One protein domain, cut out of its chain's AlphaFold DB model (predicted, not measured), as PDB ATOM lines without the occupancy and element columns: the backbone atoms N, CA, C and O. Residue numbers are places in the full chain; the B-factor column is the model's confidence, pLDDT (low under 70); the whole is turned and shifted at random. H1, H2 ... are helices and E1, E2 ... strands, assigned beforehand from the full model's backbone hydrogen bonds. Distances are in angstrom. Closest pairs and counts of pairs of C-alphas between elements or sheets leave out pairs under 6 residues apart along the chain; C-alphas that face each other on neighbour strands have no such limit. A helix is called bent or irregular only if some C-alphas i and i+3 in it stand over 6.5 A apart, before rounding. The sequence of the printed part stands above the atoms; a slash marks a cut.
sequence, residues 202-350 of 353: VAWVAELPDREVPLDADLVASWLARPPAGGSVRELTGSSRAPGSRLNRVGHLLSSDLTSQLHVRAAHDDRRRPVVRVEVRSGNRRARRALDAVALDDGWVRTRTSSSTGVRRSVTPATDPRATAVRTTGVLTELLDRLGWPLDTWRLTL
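What this domain is: This is residues 202 to 350 of the 353 residues of the protein "J domain-containing protein" of Nitriliruptoraceae bacterium ZYF776 (UniProt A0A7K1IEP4). A twisted sheet of six strands forms a wall, with H1, H3 and H4 covering one of its faces and no named helix on the other; the long H4 runs over E3 and E5, while H2 lies off one end of the wall. The printed part has 149 residues, with four named helices and six named strands in the order H1 E1 H2 E2 E3 H3 E4 E5 H4 E6. The sheet, E4 E5 E3 E2 E1 E6, is antiparallel throughout, and the class is mixed, helices and strands. The whole is compact, with a radius of gyration of the C-alphas of 14.9 A and spans of 39 by 36 by 21 A.

Where its parts are: Begin in the sheet with E2, residues 260 to 268, 23.5 A long, which bends by 61 degrees at residue 265. Find C-alpha 274 at (-36.462, 37.541, -34.635); from there E3 runs 25.6 A to residue 282. E5 is residues 309 to 315, 20.3 A, and E4 is residues 300 to 304; E1 is residues 236 to 240 and E6 residues 347 to 349. H4 begins at C-alpha 321, (-26.491, 29.994, -36.130), and runs 27.1 A to C-alpha 339, (-46.400, 12.038, -32.337). H1 is residues 217 to 224, H3 residues 285 to 293, and H2 residues 246 to 253, irregular, with C-alphas 249 and 252 7.7 A apart.

How they stand to each other: In the hairpin of E2 and E3, look for N 263 and O 279, 2.8 A apart; in the hairpin of E4 and E5, for N 303 and O 310, 2.8 A. The antiparallel neighbours E5 and E3 have N 278 and O 313 within hydrogen-bond range at 2.9 A, the antiparallel neighbours E2 and E1 have N 238 and O 262 at 2.8 A, and E1 and its antiparallel neighbour E6, an edge strand, have N 347 and O 239 at 2.8 A. E3, H3 and E4 form a split strand-helix-strand unit, two strands running the same way with E5 between them, and its crossover is right-handed. H1, H3 and H4 on one face make two layers, helices over a sheet. H4 has a height over the sheet of 9.5 A and runs along the strands, at 26 degrees to E3 on the local plane; its closest C-alphas to E3 are Leu 332 and Val 278, 6.8 A. H1 touches H4, C-alphas of Ala 221 and Ala 325 closest at 4.9 A, with a steep tilt of 46 degrees, opposite ways. H3 lies over E5 and only just over E3, with 3 of its C-alphas falling there. H2 is not on the sheet and is apart from H1, H3 and H4. In H1, H3 and H4 every O i to N i+4 pair is within hydrogen-bond range; in H2 1 of 4 is, beside 3 of 5 O i to N i+3 pairs.

The domain as a whole: The two C-alphas farthest apart are those of Val 250 and Arg 271, 43.5 A. The printed part has no cut, and the link from H1 to E1, 11 residues, is long. The mean pLDDT of the printed part is 83.5; look for values under 70 at residues 202 to 207, 230, 242 and 244 to 258.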
ATOM      1  N   VAL A 202     -22.835  19.502 -37.441       57.94
ATOM      2  CA  VAL A 202     -23.584  20.545 -38.173       57.94
ATOM      3  C   VAL A 202     -22.741  21.233 -39.268       57.94
ATOM      4  O   VAL A 202     -23.278  21.886 -40.163       57.94
ATOM      5  N   ALA A 203     -21.413  21.075 -39.240       54.00
ATOM      6  CA  ALA A 203     -20.494  21.736 -40.162       54.00
ATOM      7  C   ALA A 203     -20.262  21.015 -41.514       54.00
ATOM      8  O   ALA A 203     -19.824  21.674 -42.456       54.00
ATOM      9  N   TRP A 204     -20.573  19.719 -41.674       50.09
ATOM     10  CA  TRP A 204     -19.874  18.888 -42.681       50.09
ATOM     11  C   TRP A 204     -20.681  18.291 -43.839       50.09
ATOM     12  O   TRP A 204     -20.115  17.516 -44.606       50.09
ATOM     13  N   VAL A 205     -21.954  18.637 -44.055       52.31
ATOM     14  CA  VAL A 205     -22.594  18.260 -45.332       52.31
ATOM     15  C   VAL A 205     -21.985  19.140 -46.431       52.31
ATOM     16  O   VAL A 205     -22.473  20.240 -46.656       52.31
ATOM     17  N   ALA A 206     -20.859  18.747 -47.041       47.12
ATOM     18  CA  ALA A 206     -20.121  19.573 -48.012       47.12
ATOM     19  C   ALA A 206     -21.046  20.151 -49.103       47.12
ATOM     20  O   ALA A 206     -20.911  21.318 -49.461       47.12
ATOM     21  N   GLU A 207     -22.091  19.408 -49.477       60.44
ATOM     22  CA  GLU A 207     -23.129  19.837 -50.412       60.44
ATOM     23  C   GLU A 207     -24.516  19.526 -49.845       60.44
ATOM     24  O   GLU A 207     -24.888  18.365 -49.674       60.44
ATOM     25  N   LEU A 208     -25.287  20.569 -49.505       72.56
ATOM     26  CA  LEU A 208     -26.695  20.365 -49.162       72.56
ATOM     27  C   LEU A 208     -27.382  19.696 -50.359       72.56
ATOM     28  O   LEU A 208     -27.164  20.146 -51.484       72.56
ATOM     29  N   PRO A 209     -28.206  18.662 -50.130       77.06
ATOM     30  CA  PRO A 209     -28.791  17.884 -51.209       77.06
ATOM     31  C   PRO A 209     -29.584  18.787 -52.156       77.06
ATOM     32  O   PRO A 209     -30.366  19.637 -51.725       77.06
ATOM     33  N   ASP A 210     -29.386  18.570 -53.450       77.62
ATOM     34  CA  ASP A 210     -30.099  19.218 -54.552       77.62
ATOM     35  C   ASP A 210     -31.242  18.346 -55.104       77.62
ATOM     36  O   ASP A 210     -31.874  18.693 -56.101       77.62
ATOM     37  N   ARG A 211     -31.545  17.244 -54.406       79.44
ATOM     38  CA  ARG A 211     -32.664  16.327 -54.654       79.44
ATOM     39  C   ARG A 211     -33.494  16.093 -53.390       79.44
ATOM     40  O   ARG A 211     -33.034  16.337 -52.276       79.44
ATOM     41  N   GLU A 212     -34.710  15.573 -53.556       80.44
ATOM     42  CA  GLU A 212     -35.532  15.145 -52.421       80.44
ATOM     43  C   GLU A 212     -34.889  13.950 -51.706       80.44
ATOM     44  O   GLU A 212     -34.724  12.874 -52.285       80.44
ATOM     45  N   VAL A 213     -34.573  14.123 -50.425       81.31
ATOM     46  CA  VAL A 213     -34.005  13.077 -49.568       81.31
ATOM     47  C   VAL A 213     -34.823  12.930 -48.283       81.31
ATOM     48  O   VAL A 213     -35.467  13.899 -47.863       81.31
ATOM     49  N   PRO A 214     -34.834  11.743 -47.650       83.69
ATOM     50  CA  PRO A 214     -35.337  11.589 -46.288       83.69
ATOM     51  C   PRO A 214     -34.650  12.566 -45.328       83.69
ATOM     52  O   PRO A 214     -33.459  12.845 -45.469       83.69
ATOM     53  N   LEU A 215     -35.398  13.100 -44.366       85.94
ATOM     54  CA  LEU A 215     -34.849  13.962 -43.330       85.94
ATOM     55  C   LEU A 215     -34.216  13.120 -42.223       85.94
ATOM     56  O   LEU A 215     -34.816  12.183 -41.711       85.94
ATOM     57  N   ASP A 216     -33.025  13.520 -41.801       85.06
ATOM     58  CA  ASP A 216     -32.398  13.072 -40.563       85.06
ATOM     59  C   ASP A 216     -32.041  14.298 -39.702       85.06
ATOM     60  O   ASP A 216     -32.032  15.435 -40.189       85.06
ATOM     61  N   ALA A 217     -31.792  14.094 -38.406       84.31
ATOM     62  CA  ALA A 217     -31.556  15.199 -37.474       84.31
ATOM     63  C   ALA A 217     -30.302  16.014 -37.844       84.31
ATOM     64  O   ALA A 217     -30.315  17.246 -37.775       84.31
ATOM     65  N   ASP A 218     -29.247  15.344 -38.308       81.31
ATOM     66  CA  ASP A 218     -27.995  15.982 -38.704       81.31
ATOM     67  C   ASP A 218     -28.179  16.803 -39.989       81.31
ATOM     68  O   ASP A 218     -27.615  17.891 -40.111       81.31
ATOM     69  N   LEU A 219     -28.972  16.315 -40.947       84.00
ATOM     70  CA  LEU A 219     -29.325  17.018 -42.177       84.00
ATOM     71  C   LEU A 219     -30.157  18.258 -41.862       84.00
ATOM     72  O   LEU A 219     -29.844  19.332 -42.371       84.00
ATOM     73  N   VAL A 220     -31.175  18.139 -41.001       87.44
ATOM     74  CA  VAL A 220     -31.978  19.291 -40.564       87.44
ATOM     75  C   VAL A 220     -31.074  20.331 -39.909       87.44
ATOM     76  O   VAL A 220     -31.095  21.494 -40.307       87.44
ATOM     77  N   ALA A 221     -30.227  19.929 -38.959       87.88
ATOM     78  CA  ALA A 221     -29.333  20.862 -38.281       87.88
ATOM     79  C   ALA A 221     -28.340  21.521 -39.255       87.88
ATOM     80  O   ALA A 221     -28.187  22.743 -39.252       87.88
ATOM     81  N   SER A 222     -27.721  20.740 -40.142       85.06
ATOM     82  CA  SER A 222     -26.780  21.247 -41.151       85.06
ATOM     83  C   SER A 222     -27.450  22.200 -42.144       85.06
ATOM     84  O   SER A 222     -26.860  23.208 -42.532       85.06
ATOM     85  N   TRP A 223     -28.694  21.913 -42.541       87.88
ATOM     86  CA  TRP A 223     -29.478  22.771 -43.426       87.88
ATOM     87  C   TRP A 223     -29.776  24.115 -42.764       87.88
ATOM     88  O   TRP A 223     -29.478  25.165 -43.332       87.88
ATOM     89  N   LEU A 224     -30.312  24.092 -41.540       88.12
ATOM     90  CA  LEU A 224     -30.690  25.297 -40.798       88.12
ATOM     91  C   LEU A 224     -29.485  26.189 -40.470       88.12
ATOM     92  O   LEU A 224     -29.615  27.412 -40.504       88.12
ATOM     93  N   ALA A 225     -28.319  25.594 -40.203       86.31
ATOM     94  CA  ALA A 225     -27.093  26.305 -39.842       86.31
ATOM     95  C   ALA A 225     -26.435  27.084 -40.995       86.31
ATOM     96  O   ALA A 225     -25.443  27.775 -40.766       86.31
ATOM     97  N   ARG A 226     -26.967  26.989 -42.221       84.88
ATOM     98  CA  ARG A 226     -26.454  27.676 -43.419       84.88
ATOM     99  C   ARG A 226     -27.449  28.717 -43.944       84.88
ATOM    100  O   ARG A 226     -27.966  28.546 -45.053       84.88
ATOM    101  N   PRO A 227     -27.769  29.764 -43.158       78.25
ATOM    102  CA  PRO A 227     -28.726  30.772 -43.581       78.25
ATOM    103  C   PRO A 227     -28.267  31.476 -44.866       78.25
ATOM    104  O   PRO A 227     -27.073  31.738 -45.026       78.25
ATOM    105  N   PRO A 228     -29.196  31.820 -45.778       75.25
ATOM    106  CA  PRO A 228     -28.897  32.776 -46.838       75.25
ATOM    107  C   PRO A 228     -28.498  34.125 -46.215       75.25
ATOM    108  O   PRO A 228     -28.880  34.420 -45.079       75.25
ATOM    109  N   ALA A 229     -27.718  34.933 -46.938       71.44
ATOM    110  CA  ALA A 229     -27.169  36.192 -46.430       71.44
ATOM    111  C   ALA A 229     -28.242  37.047 -45.721       71.44
ATOM    112  O   ALA A 229     -29.265  37.390 -46.310       71.44
ATOM    113  N   GLY A 230     -28.014  37.362 -44.440       65.75
ATOM    114  CA  GLY A 230     -28.921  38.167 -43.610       65.75
ATOM    115  C   GLY A 230     -30.043  37.404 -42.885       65.75
ATOM    116  O   GLY A 230     -30.812  38.028 -42.156       65.75
ATOM    117  N   GLY A 231     -30.153  36.080 -43.044       70.25
ATOM    118  CA  GLY A 231     -31.126  35.240 -42.334       70.25
ATOM    119  C   GLY A 231     -30.610  34.661 -41.010       70.25
ATOM    120  O   GLY A 231     -29.410  34.500 -40.811       70.25
ATOM    121  N   SER A 232     -31.525  34.294 -40.103       75.06
ATOM    122  CA  SER A 232     -31.181  33.561 -38.870       75.06
ATOM    123  C   SER A 232     -31.017  32.054 -39.095       75.06
ATOM    124  O   SER A 232     -30.201  31.422 -38.432       75.06
ATOM    125  N   VAL A 233     -31.779  31.486 -40.035       83.88
ATOM    126  CA  VAL A 233     -31.690  30.089 -40.493       83.88
ATOM    127  C   VAL A 233     -32.069  29.993 -41.969       83.88
ATOM    128  O   VAL A 233     -32.792  30.849 -42.487       83.88
ATOM    129  N   ARG A 234     -31.623  28.930 -42.645       87.69
ATOM    130  CA  ARG A 234     -32.148  28.553 -43.966       87.69
ATOM    131  C   ARG A 234     -33.542  27.959 -43.809       87.69
ATOM    132  O   ARG A 234     -33.749  27.128 -42.932       87.69
ATOM    133  N   GLU A 235     -34.486  28.352 -44.657       90.62
ATOM    134  CA  GLU A 235     -35.825  27.759 -44.635       90.62
ATOM    135  C   GLU A 235     -35.772  26.286 -45.053       90.62
ATOM    136  O   GLU A 235     -35.142  25.936 -46.053       90.62
ATOM    137  N   LEU A 236     -36.419  25.422 -44.271       91.81
ATOM    138  CA  LEU A 236     -36.555  23.995 -44.525       91.81
ATOM    139  C   LEU A 236     -38.036  23.655 -44.659       91.81
ATOM    140  O   LEU A 236     -38.820  23.891 -43.738       91.81
ATOM    141  N   THR A 237     -38.393  23.051 -45.790       92.00
ATOM    142  CA  THR A 237     -39.716  22.468 -46.015       92.00
ATOM    143  C   THR A 237     -39.570  20.958 -46.109       92.00
ATOM    144  O   THR A 237     -38.723  20.454 -46.841       92.00
ATOM    145  N   GLY A 238     -40.395  20.231 -45.365       89.31
ATOM    146  CA  GLY A 238     -40.500  18.784 -45.423       89.31
ATOM    147  C   GLY A 238     -41.930  18.346 -45.708       89.31
ATOM    148  O   GLY A 238     -42.889  18.994 -45.280       89.31
ATOM    149  N   SER A 239     -42.098  17.221 -46.393       88.75
ATOM    150  CA  SER A 239     -43.410  16.614 -46.608       88.75
ATOM    151  C   SER A 239     -43.418  15.127 -46.261       88.75
ATOM    152  O   SER A 239     -42.444  14.408 -46.470       88.75
ATOM    153  N   SER A 240     -44.535  14.654 -45.712       86.38
ATOM    154  CA  SER A 240     -44.777  13.235 -45.440       86.38
ATOM    155  C   SER A 240     -46.205  12.868 -45.827       86.38
ATOM    156  O   SER A 240     -47.148  13.563 -45.450       86.38
ATOM    157  N   ARG A 241     -46.404  11.788 -46.595       78.25
ATOM    158  CA  ARG A 241     -47.735  11.428 -47.131       78.25
ATOM    159  C   ARG A 241     -48.604  10.624 -46.159       78.25
ATOM    160  O   ARG A 241     -49.817  10.566 -46.336       78.25
ATOM    161  N   ALA A 242     -48.022   9.992 -45.140       68.62
ATOM    162  CA  ALA A 242     -48.782   9.248 -44.135       68.62
ATOM    163  C   ALA A 242     -48.047   9.146 -42.780       68.62
ATOM    164  O   ALA A 242     -47.898   8.031 -42.272       68.62
ATOM    165  N   PRO A 243     -47.593  10.263 -42.178       71.12
ATOM    166  CA  PRO A 243     -46.740  10.238 -40.987       71.12
ATOM    167  C   PRO A 243     -47.329   9.348 -39.877       71.12
ATOM    168  O   PRO A 243     -48.533   9.379 -39.598       71.12
ATOM    169  N   GLY A 244     -46.489   8.474 -39.312       63.62
ATOM    170  CA  GLY A 244     -46.892   7.478 -38.307       63.62
ATOM    171  C   GLY A 244     -47.752   6.310 -38.828       63.62
ATOM    172  O   GLY A 244     -48.342   5.562 -38.042       63.62
ATOM    173  N   SER A 245     -47.892   6.130 -40.146       68.12
ATOM    174  CA  SER A 245     -48.614   5.001 -40.750       68.12
ATOM    175  C   SER A 245     -47.668   3.924 -41.269       68.12
ATOM    176  O   SER A 245     -46.655   4.225 -41.888       68.12
ATOM    177  N   ARG A 246     -48.070   2.647 -41.164       61.59
ATOM    178  CA  ARG A 246     -47.394   1.532 -41.861       61.59
ATOM    179  C   ARG A 246     -47.380   1.711 -43.388       61.59
ATOM    180  O   ARG A 246     -46.519   1.154 -44.058       61.59
ATOM    181  N   LEU A 247     -48.303   2.515 -43.927       59.72
ATOM    182  CA  LEU A 247     -48.367   2.864 -45.350       59.72
ATOM    183  C   LEU A 247     -47.300   3.887 -45.779       59.72
ATOM    184  O   LEU A 247     -47.186   4.155 -46.969       59.72
ATOM    185  N   ASN A 248     -46.498   4.436 -44.858       59.50
ATOM    186  CA  ASN A 248     -45.444   5.394 -45.210       59.50
ATOM    187  C   ASN A 248     -44.413   4.834 -46.190       59.50
ATOM    188  O   ASN A 248     -43.927   5.576 -47.038       59.50
ATOM    189  N   ARG A 249     -44.137   3.523 -46.143       57.88
ATOM    190  CA  ARG A 249     -43.216   2.863 -47.087       57.88
ATOM    191  C   ARG A 249     -43.668   3.007 -48.544       57.88
ATOM    192  O   ARG A 249     -42.843   3.115 -49.441       57.88
ATOM    193  N   VAL A 250     -44.979   3.076 -48.763       57.72
ATOM    194  CA  VAL A 250     -45.604   3.319 -50.071       57.72
ATOM    195  C   VAL A 250     -46.168   4.736 -50.173       57.72
ATOM    196  O   VAL A 250     -46.984   5.021 -51.041       57.72
ATOM    197  N   GLY A 251     -45.737   5.647 -49.294       57.25
ATOM    198  CA  GLY A 251     -46.234   7.017 -49.225       57.25
ATOM    199  C   GLY A 251     -46.074   7.765 -50.545       57.25
ATOM    200  O   GLY A 251     -46.957   8.525 -50.915       57.25
ATOM    201  N   HIS A 252     -45.018   7.471 -51.307       58.47
ATOM    202  CA  HIS A 252     -44.786   8.013 -52.649       58.47
ATOM    203  C   HIS A 252     -45.840   7.588 -53.698       58.47
ATOM    204  O   HIS A 252     -45.919   8.215 -54.754       58.47
ATOM    205  N   LEU A 253     -46.680   6.592 -53.402       54.97
ATOM    206  CA  LEU A 253     -47.817   6.158 -54.227       54.97
ATOM    207  C   LEU A 253     -49.156   6.751 -53.760       54.97
ATOM    208  O   LEU A 253     -50.170   6.597 -54.434       54.97
ATOM    209  N   LEU A 254     -49.189   7.405 -52.594       60.81
ATOM    210  CA  LEU A 254     -50.407   7.999 -52.044       60.81
ATOM    211  C   LEU A 254     -50.659   9.390 -52.637       60.81
ATOM    212  O   LEU A 254     -49.706  10.115 -52.936       60.81
ATOM    213  N   SER A 255     -51.941   9.765 -52.745       57.34
ATOM    214  CA  SER A 255     -52.366  11.093 -53.210       57.34
ATOM    215  C   SER A 255     -51.694  12.222 -52.417       57.34
ATOM    216  O   SER A 255     -51.499  12.115 -51.198       57.34
ATOM    217  N   SER A 256     -51.394  13.327 -53.103       60.16
ATOM    218  CA  SER A 256     -50.888  14.585 -52.532       60.16
ATOM    219  C   SER A 256     -51.758  15.124 -51.396       60.16
ATOM    220  O   SER A 256     -51.272  15.809 -50.502       60.16
ATOM    221  N   ASP A 257     -53.038  14.777 -51.384       56.59
ATOM    222  CA  ASP A 257     -54.044  15.342 -50.480       56.59
ATOM    223  C   ASP A 257     -53.929  14.768 -49.055       56.59
ATOM    224  O   ASP A 257     -54.532  15.270 -48.106       56.59
ATOM    225  N   LEU A 258     -53.119  13.715 -48.891       63.00
ATOM    226  CA  LEU A 258     -52.773  13.113 -47.603       63.00
ATOM    227  C   LEU A 258     -51.460  13.663 -47.027       63.00
ATOM    228  O   LEU A 258     -51.018  13.201 -45.973       63.00
ATOM    229  N   THR A 259     -50.852  14.656 -47.681       76.25
ATOM    230  CA  THR A 259     -49.574  15.225 -47.255       76.25
ATOM    231  C   THR A 259     -49.705  16.035 -45.970       76.25
ATOM    232  O   THR A 259     -50.570  16.892 -45.782       76.25
ATOM    233  N   SER A 260     -48.813  15.725 -45.043       88.81
ATOM    234  CA  SER A 260     -48.473  16.572 -43.915       88.81
ATOM    235  C   SER A 260     -47.229  17.356 -44.295       88.81
ATOM    236  O   SER A 260     -46.342  16.834 -44.972       88.81
ATOM    237  N   GLN A 261     -47.189  18.612 -43.882       91.06
ATOM    238  CA  GLN A 261     -46.102  19.530 -44.160       91.06
ATOM    239  C   GLN A 261     -45.406  19.905 -42.860       91.06
ATOM    240  O   GLN A 261     -46.047  20.079 -41.822       91.06
ATOM    241  N   LEU A 262     -44.097  20.049 -42.953       93.88
ATOM    242  CA  LEU A 262     -43.205  20.502 -41.908       93.88
ATOM    243  C   LEU A 262     -42.465  21.711 -42.457       93.88
ATOM    244  O   LEU A 262     -41.941  21.665 -43.564       93.88
ATOM    245  N   HIS A 263     -42.451  22.792 -41.695       94.56
ATOM    246  CA  HIS A 263     -41.842  24.057 -42.077       94.56
ATOM    247  C   HIS A 263     -40.971  24.551 -40.933       94.56
ATOM    248  O   HIS A 263     -41.433  24.661 -39.796       94.56
ATOM    249  N   VAL A 264     -39.722  24.886 -41.236       95.06
ATOM    250  CA  VAL A 264     -38.819  25.578 -40.319       95.06
ATOM    251  C   VAL A 264     -38.299  26.819 -41.021       95.06
ATOM    252  O   VAL A 264     -37.618  26.714 -42.035       95.06
ATOM    253  N   ARG A 265     -38.629  28.002 -40.502       93.94
ATOM    254  CA  ARG A 265     -38.309  29.278 -41.159       93.94
ATOM    255  C   ARG A 265     -37.975  30.380 -40.171       93.94
ATOM    256  O   ARG A 265     -38.476  30.388 -39.044       93.94
ATOM    257  N   ALA A 266     -37.186  31.350 -40.616       91.88
ATOM    258  CA  ALA A 266     -37.046  32.614 -39.909       91.88
ATOM    259  C   ALA A 266     -38.399  33.351 -39.883       91.88
ATOM    260  O   ALA A 266     -39.142  33.373 -40.864       91.88
ATOM    261  N   ALA A 267     -38.747  33.927 -38.739       92.69
ATOM    262  CA  ALA A 267     -39.988  34.651 -38.515       92.69
ATOM    263  C   ALA A 267     -39.776  35.744 -37.456       92.69
ATOM    264  O   ALA A 267     -38.685  35.914 -36.918       92.69
ATOM    265  N   HIS A 268     -40.846  36.471 -37.142       92.75
ATOM    266  CA  HIS A 268     -40.872  37.420 -36.038       92.75
ATOM    267  C   HIS A 268     -41.994  37.060 -35.059       92.75
ATOM    268  O   HIS A 268     -43.021  36.496 -35.460       92.75
ATOM    269  N   ASP A 269     -41.775  37.334 -33.775       91.19
ATOM    270  CA  ASP A 269     -42.832  37.285 -32.763       91.19
ATOM    271  C   ASP A 269     -43.741  38.529 -32.840       91.19
ATOM    272  O   ASP A 269     -43.502  39.454 -33.623       91.19
ATOM    273  N   ASP A 270     -44.786  38.574 -32.009       88.25
ATOM    274  CA  ASP A 270     -45.744  39.693 -31.976       88.25
ATOM    275  C   ASP A 270     -45.094  41.026 -31.556       88.25
ATOM    276  O   ASP A 270     -45.644  42.102 -31.789       88.25
ATOM    277  N   ARG A 271     -43.893  40.974 -30.966       90.94
ATOM    278  CA  ARG A 271     -43.076  42.131 -30.580       90.94
ATOM    279  C   ARG A 271     -42.010  42.466 -31.629       90.94
ATOM    280  O   ARG A 271     -41.105  43.244 -31.334       90.94
ATOM    281  N   ARG A 272     -42.109  41.896 -32.836       90.94
ATOM    282  CA  ARG A 272     -41.150  42.035 -33.945       90.94
ATOM    283  C   ARG A 272     -39.726  41.570 -33.611       90.94
ATOM    284  O   ARG A 272     -38.775  42.011 -34.249       90.94
ATOM    285  N   ARG A 273     -39.546  40.675 -32.640       91.00
ATOM    286  CA  ARG A 273     -38.242  40.062 -32.346       91.00
ATOM    287  C   ARG A 273     -38.004  38.878 -33.280       91.00
ATOM    288  O   ARG A 273     -38.956  38.138 -33.545       91.00
ATOM    289  N   PRO A 274     -36.768  38.667 -33.763       91.62
ATOM    290  CA  PRO A 274     -36.462  37.541 -34.635       91.62
ATOM    291  C   PRO A 274     -36.642  36.223 -33.875       91.62
ATOM    292  O   PRO A 274     -36.153  36.058 -32.757       91.62
ATOM    293  N   VAL A 275     -37.339  35.277 -34.497       94.31
ATOM    294  CA  VAL A 275     -37.552  33.913 -34.001       94.31
ATOM    295  C   VAL A 275     -37.382  32.915 -35.141       94.31
ATOM    296  O   VAL A 275     -37.571  33.247 -36.307       94.31
ATOM    297  N   VAL A 276     -37.057  31.669 -34.819       94.50
ATOM    298  CA  VAL A 276     -37.148  30.550 -35.759       94.50
ATOM    299  C   VAL A 276     -38.445  29.809 -35.474       94.50
ATOM    300  O   VAL A 276     -38.671  29.347 -34.358       94.50
ATOM    301  N   ARG A 277     -39.341  29.736 -36.455       95.94
ATOM    302  CA  ARG A 277     -40.643  29.083 -36.310       95.94
ATOM    303  C   ARG A 277     -40.569  27.663 -36.845       95.94
ATOM    304  O   ARG A 277     -40.318  27.482 -38.032       95.94
ATOM    305  N   VAL A 278     -40.856  26.699 -35.976       96.31
ATOM    306  CA  VAL A 278     -41.098  25.293 -36.318       96.31
ATOM    307  C   VAL A 278     -42.604  25.092 -36.411       96.31
ATOM    308  O   VAL A 278     -43.327  25.448 -35.481       96.31
ATOM    309  N   GLU A 279     -43.096  24.553 -37.520       96.19
ATOM    310  CA  GLU A 279     -44.519  24.332 -37.769       96.19
ATOM    311  C   GLU A 279     -44.744  22.980 -38.448       96.19
ATOM    312  O   GLU A 279     -44.139  22.679 -39.471       96.19
ATOM    313  N   VAL A 280     -45.650  22.174 -37.896       94.88
ATOM    314  CA  VAL A 280     -46.115  20.926 -38.508       94.88
ATOM    315  C   VAL A 280     -47.615  21.034 -38.730       94.88
ATOM    316  O   VAL A 280     -48.373  21.295 -37.794       94.88
ATOM    317  N   ARG A 281     -48.063  20.840 -39.972       93.50
ATOM    318  CA  ARG A 281     -49.465  20.981 -40.379       93.50
ATOM    319  C   ARG A 281     -49.921  19.784 -41.191       93.50
ATOM    320  O   ARG A 281     -49.196  19.292 -42.049       93.50
ATOM    321  N   SER A 282     -51.155  19.343 -40.973       91.06
ATOM    322  CA  SER A 282     -51.746  18.267 -41.767       91.06
ATOM    323  C   SER A 282     -53.221  18.494 -42.073       91.06
ATOM    324  O   SER A 282     -53.975  18.978 -41.226       91.06
ATOM    325  N   GLY A 283     -53.635  18.113 -43.286       84.88
ATOM    326  CA  GLY A 283     -55.042  18.021 -43.691       84.88
ATOM    327  C   GLY A 283     -55.640  16.616 -43.538       84.88
ATOM    328  O   GLY A 283     -56.857  16.454 -43.436       84.88
ATOM    329  N   ASN A 284     -54.791  15.590 -43.447       83.69
ATOM    330  CA  ASN A 284     -55.205  14.196 -43.337       83.69
ATOM    331  C   ASN A 284     -55.948  13.949 -42.013       83.69
ATOM    332  O   ASN A 284     -55.448  14.276 -40.940       83.69
ATOM    333  N   ARG A 285     -57.124  13.306 -42.060       84.19
ATOM    334  CA  ARG A 285     -57.969  13.052 -40.877       84.19
ATOM    335  C   ARG A 285     -57.228  12.357 -39.726       84.19
ATOM    336  O   ARG A 285     -57.447  12.715 -38.571       84.19
ATOM    337  N   ARG A 286     -56.382  11.363 -40.014       85.25
ATOM    338  CA  ARG A 286     -55.609  10.636 -38.992       85.25
ATOM    339  C   ARG A 286     -54.531  11.530 -38.388       85.25
ATOM    340  O   ARG A 286     -54.416  11.592 -37.170       85.25
ATOM    341  N   ALA A 287     -53.790  12.241 -39.231       88.25
ATOM    342  CA  ALA A 287     -52.719  13.117 -38.776       88.25
ATOM    343  C   ALA A 287     -53.255  14.340 -38.014       88.25
ATOM    344  O   ALA A 287     -52.719  14.690 -36.969       88.25
ATOM    345  N   ARG A 288     -54.383  14.916 -38.449       89.94
ATOM    346  CA  ARG A 288     -55.120  15.950 -37.708       89.94
ATOM    347  C   ARG A 288     -55.491  15.488 -36.305       89.94
ATOM    348  O   ARG A 288     -55.203  16.192 -35.348       89.94
ATOM    349  N   ARG A 289     -56.065  14.285 -36.174       89.75
ATOM    350  CA  ARG A 289     -56.401  13.701 -34.865       89.75
ATOM    351  C   ARG A 289     -55.175  13.535 -33.969       89.75
ATOM    352  O   ARG A 289     -55.274  13.829 -32.787       89.75
ATOM    353  N   ALA A 290     -54.041  13.101 -34.520       90.94
ATOM    354  CA  ALA A 290     -52.795  12.994 -33.760       90.94
ATOM    355  C   ALA A 290     -52.289  14.374 -33.297       90.94
ATOM    356  O   ALA A 290     -52.015  14.553 -32.114       90.94
ATOM    357  N   LEU A 291     -52.269  15.376 -34.184       92.69
ATOM    358  CA  LEU A 291     -51.900  16.760 -33.843       92.69
ATOM    359  C   LEU A 291     -52.855  17.410 -32.834       92.69
ATOM    360  O   LEU A 291     -52.447  18.283 -32.069       92.69
ATOM    361  N   ASP A 292     -54.124  17.008 -32.833       92.44
ATOM    362  CA  ASP A 292     -55.117  17.471 -31.867       92.44
ATOM    363  C   ASP A 292     -54.965  16.812 -30.495       92.44
ATOM    364  O   ASP A 292     -55.210  17.482 -29.487       92.44
ATOM    365  N   ALA A 293     -54.567  15.538 -30.464       91.88
ATOM    366  CA  ALA A 293     -54.450  14.730 -29.255       91.88
ATOM    367  C   ALA A 293     -53.083  14.837 -28.562       91.88
ATOM    368  O   ALA A 293     -53.000  14.554 -27.371       91.88
ATOM    369  N   VAL A 294     -52.023  15.234 -29.277       93.19
ATOM    370  CA  VAL A 294     -50.676  15.333 -28.694       93.19
ATOM    371  C   VAL A 294     -50.652  16.324 -27.527       93.19
ATOM    372  O   VAL A 294     -51.216  17.423 -27.612       93.19
ATOM    373  N   ALA A 295     -50.010  15.928 -26.431       91.38
ATOM    374  CA  ALA A 295     -49.764  16.801 -25.292       91.38
ATOM    375  C   ALA A 295     -48.646  17.795 -25.643       91.38
ATOM    376  O   ALA A 295     -47.550  17.408 -26.058       91.38
ATOM    377  N   LEU A 296     -48.959  19.080 -25.512       91.75
ATOM    378  CA  LEU A 296     -48.097  20.191 -25.890       91.75
ATOM    379  C   LEU A 296     -47.799  21.037 -24.654       91.75
ATOM    380  O   LEU A 296     -48.724  21.372 -23.918       91.75
ATOM    381  N   ASP A 297     -46.535  21.397 -24.466       90.00
ATOM    382  CA  ASP A 297     -46.103  22.267 -23.365       90.00
ATOM    383  C   ASP A 297     -46.321  23.754 -23.723       90.00
ATOM    384  O   ASP A 297     -46.599  24.085 -24.881       90.00
ATOM    385  N   ASP A 298     -46.102  24.660 -22.761       77.94
ATOM    386  CA  ASP A 298     -46.432  26.103 -22.819       77.94
ATOM    387  C   ASP A 298     -45.787  26.920 -23.967       77.94
ATOM    388  O   ASP A 298     -46.077  28.101 -24.145       77.94
ATOM    389  N   GLY A 299     -44.927  26.321 -24.791       89.00
ATOM    390  CA  GLY A 299     -44.318  26.966 -25.962       89.00
ATOM    391  C   GLY A 299     -45.005  26.674 -27.300       89.00
ATOM    392  O   GLY A 299     -44.652  27.286 -28.313       89.00
ATOM    393  N   TRP A 300     -45.938  25.726 -27.342       95.06
ATOM    394  CA  TRP A 300     -46.580  25.287 -28.576       95.06
ATOM    395  C   TRP A 300     -47.961  25.918 -28.751       95.06
ATOM    396  O   TRP A 300     -48.814  25.884 -27.871       95.06
ATOM    397  N   VAL A 301     -48.218  26.429 -29.948       95.38
ATOM    398  CA  VAL A 301     -49.510  26.980 -30.348       95.38
ATOM    399  C   VAL A 301     -50.160  26.036 -31.346       95.38
ATOM    400  O   VAL A 301     -49.592  25.746 -32.401       95.38
ATOM    401  N   ARG A 302     -51.378  25.586 -31.041       95.75
ATOM    402  CA  ARG A 302     -52.200  24.789 -31.957       95.75
ATOM    403  C   ARG A 302     -53.132  25.697 -32.756       95.75
ATOM    404  O   ARG A 302     -53.855  26.511 -32.188       95.75
ATOM    405  N   THR A 303     -53.148  25.530 -34.073       94.75
ATOM    406  CA  THR A 303     -54.062  26.214 -34.993       94.75
ATOM    407  C   THR A 303     -54.974  25.193 -35.666       94.75
ATOM    408  O   THR A 303     -54.558  24.093 -36.028       94.75
ATOM    409  N   ARG A 304     -56.255  25.538 -35.809       93.69
ATOM    410  CA  ARG A 304     -57.271  24.662 -36.403       93.69
ATOM    411  C   ARG A 304     -58.030  25.413 -37.480       93.69
ATOM    412  O   ARG A 304     -58.478  26.533 -37.258       93.69
ATOM    413  N   THR A 305     -58.211  24.764 -38.618       90.12
ATOM    414  CA  THR A 305     -59.134  25.186 -39.670       90.12
ATOM    415  C   THR A 305     -60.128  24.059 -39.953       90.12
ATOM    416  O   THR A 305     -60.011  22.948 -39.426       90.12
ATOM    417  N   SER A 306     -61.123  24.319 -40.802       85.19
ATOM    418  CA  SER A 306     -62.059  23.283 -41.261       85.19
ATOM    419  C   SER A 306     -61.328  22.094 -41.906       85.19
ATOM    420  O   SER A 306     -61.684  20.932 -41.680       85.19
ATOM    421  N   SER A 307     -60.251  22.374 -42.643       85.31
ATOM    422  CA  SER A 307     -59.504  21.403 -43.442       85.31
ATOM    423  C   SER A 307     -58.165  20.961 -42.847       85.31
ATOM    424  O   SER A 307     -57.647  19.946 -43.295       85.31
ATOM    425  N   SER A 308     -57.609  21.640 -41.836       89.88
ATOM    426  CA  SER A 308     -56.265  21.335 -41.323       89.88
ATOM    427  C   SER A 308     -56.099  21.567 -39.822       89.88
ATOM    428  O   SER A 308     -56.777  22.404 -39.228       89.88
ATOM    429  N   THR A 309     -55.162  20.838 -39.225       94.38
ATOM    430  CA  THR A 309     -54.661  21.082 -37.868       94.38
ATOM    431  C   THR A 309     -53.162  21.341 -37.981       94.38
ATOM    432  O   THR A 309     -52.463  20.612 -38.688       94.38
ATOM    433  N   GLY A 310     -52.679  22.389 -37.319       94.44
ATOM    434  CA  GLY A 310     -51.269  22.740 -37.240       94.44
ATOM    435  C   GLY A 310     -50.823  22.919 -35.797       94.44
ATOM    436  O   GLY A 310     -51.600  23.337 -34.940       94.44
ATOM    437  N   VAL A 311     -49.563  22.606 -35.530       96.62
ATOM    438  CA  VAL A 311     -48.878  22.930 -34.278       96.62
ATOM    439  C   VAL A 311     -47.616  23.694 -34.630       96.62
ATOM    440  O   VAL A 311     -46.913  23.341 -35.576       96.62
ATOM    441  N   ARG A 312     -47.341  24.772 -33.902       96.50
ATOM    442  CA  ARG A 312     -46.165  25.606 -34.144       96.50
ATOM    443  C   ARG A 312     -45.512  26.046 -32.847       96.50
ATOM    444  O   ARG A 312     -46.214  26.306 -31.874       96.50
ATOM    445  N   ARG A 313     -44.194  26.202 -32.856       95.94
ATOM    446  CA  ARG A 313     -43.404  26.756 -31.752       95.94
ATOM    447  C   ARG A 313     -42.380  27.736 -32.298       95.94
ATOM    448  O   ARG A 313     -41.820  27.533 -33.373       95.94
ATOM    449  N   SER A 314     -42.161  28.811 -31.553       95.56
ATOM    450  CA  SER A 314     -41.115  29.790 -31.844       95.56
ATOM    451  C   SER A 314     -39.898  29.491 -30.975       95.56
ATOM    452  O   SER A 314     -40.025  29.326 -29.763       95.56
ATOM    453  N   VAL A 315     -38.723  29.433 -31.593       93.56
ATOM    454  CA  VAL A 315     -37.424  29.235 -30.950       93.56
ATOM    455  C   VAL A 315     -36.648  30.543 -31.034       93.56
ATOM    456  O   VAL A 315     -36.541  31.147 -32.102       93.56
ATOM    457  N   THR A 316     -36.111  31.007 -29.911       92.25
ATOM    458  CA  THR A 316     -35.272  32.208 -29.894       92.25
ATOM    459  C   THR A 316     -33.909  31.900 -30.528       92.25
ATOM    460  O   THR A 316     -33.237  30.957 -30.087       92.25
ATOM    461  N   PRO A 317     -33.473  32.662 -31.547       90.25
ATOM    462  CA  PRO A 317     -32.175  32.461 -32.169       90.25
ATOM    463  C   PRO A 317     -31.054  32.730 -31.160       90.25
ATOM    464  O   PRO A 317     -31.143  33.620 -30.316       90.25
ATOM    465  N   ALA A 318     -30.014  31.905 -31.215       86.81
ATOM    466  CA  ALA A 318     -28.747  32.152 -30.539       86.81
ATOM    467  C   ALA A 318     -27.919  33.159 -31.338       86.81
ATOM    468  O   ALA A 318     -28.164  33.375 -32.524       86.81
ATOM    469  N   THR A 319     -26.886  33.704 -30.698       83.31
ATOM    470  CA  THR A 319     -25.834  34.460 -31.390       83.31
ATOM    471  C   THR A 319     -25.140  33.604 -32.452       83.31
ATOM    472  O   THR A 319     -24.805  34.102 -33.519       83.31
ATOM    473  N   ASP A 320     -24.967  32.310 -32.174       84.06
ATOM    474  CA  ASP A 320     -24.439  31.329 -33.118       84.06
ATOM    475  C   ASP A 320     -25.578  30.650 -33.923       84.06
ATOM    476  O   ASP A 320     -26.482  30.031 -33.334       84.06
ATOM    477  N   PRO A 321     -25.553  30.715 -35.271       83.31
ATOM    478  CA  PRO A 321     -26.491  29.994 -36.130       83.31
ATOM    479  C   PRO A 321     -26.491  28.476 -35.911       83.31
ATOM    480  O   PRO A 321     -27.549  27.854 -36.007       83.31
ATOM    481  N   ARG A 322     -25.353  27.860 -35.560       83.31
ATOM    482  CA  ARG A 322     -25.283  26.405 -35.321       83.31
ATOM    483  C   ARG A 322     -26.008  26.021 -34.041       83.31
ATOM    484  O   ARG A 322     -26.835  25.113 -34.051       83.31
ATOM    485  N   ALA A 323     -25.786  26.767 -32.961       84.44
ATOM    486  CA  ALA A 323     -26.559  26.614 -31.732       84.44
ATOM    487  C   ALA A 323     -28.067  26.831 -31.960       84.44
ATOM    488  O   ALA A 323     -28.899  26.136 -31.371       84.44
ATOM    489  N   THR A 324     -28.442  27.766 -32.837       89.38
ATOM    490  CA  THR A 324     -29.843  27.949 -33.250       89.38
ATOM    491  C   THR A 324     -30.378  26.715 -33.971       89.38
ATOM    492  O   THR A 324     -31.464  26.241 -33.631       89.38
ATOM    493  N   ALA A 325     -29.614  26.170 -34.916       88.81
ATOM    494  CA  ALA A 325     -29.977  24.978 -35.666       88.81
ATOM    495  C   ALA A 325     -30.160  23.759 -34.755       88.81
ATOM    496  O   ALA A 325     -31.224  23.153 -34.789       88.81
ATOM    497  N   VAL A 326     -29.203  23.465 -33.870       86.88
ATOM    498  CA  VAL A 326     -29.284  22.338 -32.920       86.88
ATOM    499  C   VAL A 326     -30.524  22.439 -32.034       86.88
ATOM    500  O   VAL A 326     -31.281  21.476 -31.918       86.88
ATOM    501  N   ARG A 327     -30.788  23.617 -31.450       90.06
ATOM    502  CA  ARG A 327     -31.983  23.820 -30.611       90.06
ATOM    503  C   ARG A 327     -33.275  23.653 -31.401       90.06
ATOM    504  O   ARG A 327     -34.233  23.076 -30.897       90.06
ATOM    505  N   THR A 328     -33.298  24.147 -32.633       92.50
ATOM    506  CA  THR A 328     -34.468  24.042 -33.511       92.50
ATOM    507  C   THR A 328     -34.720  22.593 -33.925       92.50
ATOM    508  O   THR A 328     -35.861  22.141 -33.861       92.50
ATOM    509  N   THR A 329     -33.668  21.849 -34.278       92.00
ATOM    510  CA  THR A 329     -33.746  20.415 -34.575       92.00
ATOM    511  C   THR A 329     -34.256  19.637 -33.370       92.00
ATOM    512  O   THR A 329     -35.184  18.858 -33.532       92.00
ATOM    513  N   GLY A 330     -33.736  19.900 -32.165       89.75
ATOM    514  CA  GLY A 330     -34.201  19.234 -30.942       89.75
ATOM    515  C   GLY A 330     -35.685  19.475 -30.650       89.75
ATOM    516  O   GLY A 330     -36.416  18.542 -30.337       89.75
ATOM    517  N   VAL A 331     -36.169  20.712 -30.826       92.50
ATOM    518  CA  VAL A 331     -37.604  21.035 -30.686       92.50
ATOM    519  C   VAL A 331     -38.455  20.286 -31.715       92.50
ATOM    520  O   VAL A 331     -39.583  19.887 -31.419       92.50
ATOM    521  N   LEU A 332     -37.941  20.125 -32.935       93.62
ATOM    522  CA  LEU A 332     -38.639  19.407 -33.990       93.62
ATOM    523  C   LEU A 332     -38.696  17.899 -33.711       93.62
ATOM    524  O   LEU A 332     -39.779  17.321 -33.804       93.62
ATOM    525  N   THR A 333     -37.563  17.272 -33.386       90.50
ATOM    526  CA  THR A 333     -37.500  15.829 -33.107       90.50
ATOM    527  C   THR A 333     -38.364  15.482 -31.904       90.50
ATOM    528  O   THR A 333     -39.204  14.601 -32.015       90.50
ATOM    529  N   GLU A 334     -38.310  16.280 -30.834       90.81
ATOM    530  CA  GLU A 334     -39.161  16.103 -29.655       90.81
ATOM    531  C   GLU A 334     -40.660  16.066 -30.008       90.81
ATOM    532  O   GLU A 334     -41.404  15.208 -29.527       90.81
ATOM    533  N   LEU A 335     -41.133  16.982 -30.864       92.62
ATOM    534  CA  LEU A 335     -42.528  16.971 -31.314       92.62
ATOM    535  C   LEU A 335     -42.853  15.691 -32.090       92.62
ATOM    536  O   LEU A 335     -43.908  15.086 -31.884       92.62
ATOM    537  N   LEU A 336     -41.987  15.335 -33.035       90.44
ATOM    538  CA  LEU A 336     -42.182  14.193 -33.915       90.44
ATOM    539  C   LEU A 336     -42.170  12.870 -33.141       90.44
ATOM    540  O   LEU A 336     -43.011  12.011 -33.412       90.44
ATOM    541  N   ASP A 337     -41.331  12.751 -32.119       87.25
ATOM    542  CA  ASP A 337     -41.266  11.585 -31.239       87.25
ATOM    543  C   ASP A 337     -42.543  11.446 -30.409       87.25
ATOM    544  O   ASP A 337     -43.155  10.375 -30.387       87.25
ATOM    545  N   ARG A 338     -43.044  12.548 -29.826       88.94
ATOM    546  CA  ARG A 338     -44.345  12.561 -29.125       88.94
ATOM    547  C   ARG A 338     -45.507  12.152 -30.035       88.94
ATOM    548  O   ARG A 338     -46.504  11.606 -29.561       88.94
ATOM    549  N   LEU A 339     -45.406  12.427 -31.335       87.69
ATOM    550  CA  LEU A 339     -46.400  12.038 -32.337       87.69
ATOM    551  C   LEU A 339     -46.204  10.606 -32.865       87.69
ATOM    552  O   LEU A 339     -47.101  10.082 -33.534       87.69
ATOM    553  N   GLY A 340     -45.063   9.966 -32.587       85.19
ATOM    554  CA  GLY A 340     -44.666   8.696 -33.199       85.19
ATOM    555  C   GLY A 340     -44.441   8.820 -34.710       85.19
ATOM    556  O   GLY A 340     -44.808   7.925 -35.477       85.19
ATOM    557  N   TRP A 341     -43.937   9.970 -35.159       89.56
ATOM    558  CA  TRP A 341     -43.743  10.342 -36.561       89.56
ATOM    559  C   TRP A 341     -42.251  10.460 -36.872       89.56
ATOM    560  O   TRP A 341     -41.745  11.578 -36.931       89.56
ATOM    561  N   PRO A 342     -41.543   9.342 -37.089       84.25
ATOM    562  CA  PRO A 342     -40.089   9.363 -37.189       84.25
ATOM    563  C   PRO A 342     -39.623  10.262 -38.344       84.25
ATOM    564  O   PRO A 342     -40.276  10.344 -39.394       84.25
ATOM    565  N   LEU A 343     -38.537  11.003 -38.111       84.56
ATOM    566  CA  LEU A 343     -38.079  12.087 -38.988       84.56
ATOM    567  C   LEU A 343     -37.704  11.587 -40.395       84.56
ATOM    568  O   LEU A 343     -37.996  12.266 -41.376       84.56
ATOM    569  N   ASP A 344     -37.194  10.362 -40.501       81.19
ATOM    570  CA  ASP A 344     -36.862   9.669 -41.755       81.19
ATOM    571  C   ASP A 344     -38.073   9.433 -42.681       81.19
ATOM    572  O   ASP A 344     -37.928   9.217 -43.886       81.19
ATOM    573  N   THR A 345     -39.297   9.527 -42.152       81.00
ATOM    574  CA  THR A 345     -40.533   9.455 -42.949       81.00
ATOM    575  C   THR A 345     -40.937  10.783 -43.585       81.00
ATOM    576  O   THR A 345     -41.953  10.849 -44.291       81.00
ATOM    577  N   TRP A 346     -40.165  11.838 -43.346       87.88
ATOM    578  CA  TRP A 346     -40.315  13.141 -43.974       87.88
ATOM    579  C   TRP A 346     -39.273  13.299 -45.068       87.88
ATOM    580  O   TRP A 346     -38.125  12.907 -44.903       87.88
ATOM    581  N   ARG A 347     -39.664  13.890 -46.193       86.69
ATOM    582  CA  ARG A 347     -38.754  14.201 -47.295       86.69
ATOM    583  C   ARG A 347     -38.532  15.691 -47.390       86.69
ATOM    584  O   ARG A 347     -39.504  16.444 -47.354       86.69
ATOM    585  N   LEU A 348     -37.275  16.091 -47.536       87.12
ATOM    586  CA  LEU A 348     -36.903  17.458 -47.863       87.12
ATOM    587  C   LEU A 348     -37.552  17.851 -49.193       87.12
ATOM    588  O   LEU A 348     -37.351  17.186 -50.207       87.12
ATOM    589  N   THR A 349     -38.299  18.946 -49.178       84.69
ATOM    590  CA  THR A 349     -38.854  19.577 -50.371       84.69
ATOM    591  C   THR A 349     -37.998  20.787 -50.701       84.69
ATOM    592  O   THR A 349     -37.855  21.706 -49.889       84.69
ATOM    593  N   LEU A 350     -37.410  20.777 -51.891       77.38
ATOM    594  CA  LEU A 350     -36.585  21.881 -52.355       77.38
ATOM    595  C   LEU A 350     -37.474  23.055 -52.770       77.38
ATOM    596  O   LEU A 350     -38.531  22.832 -53.367       77.38
TER     597      LEU A 350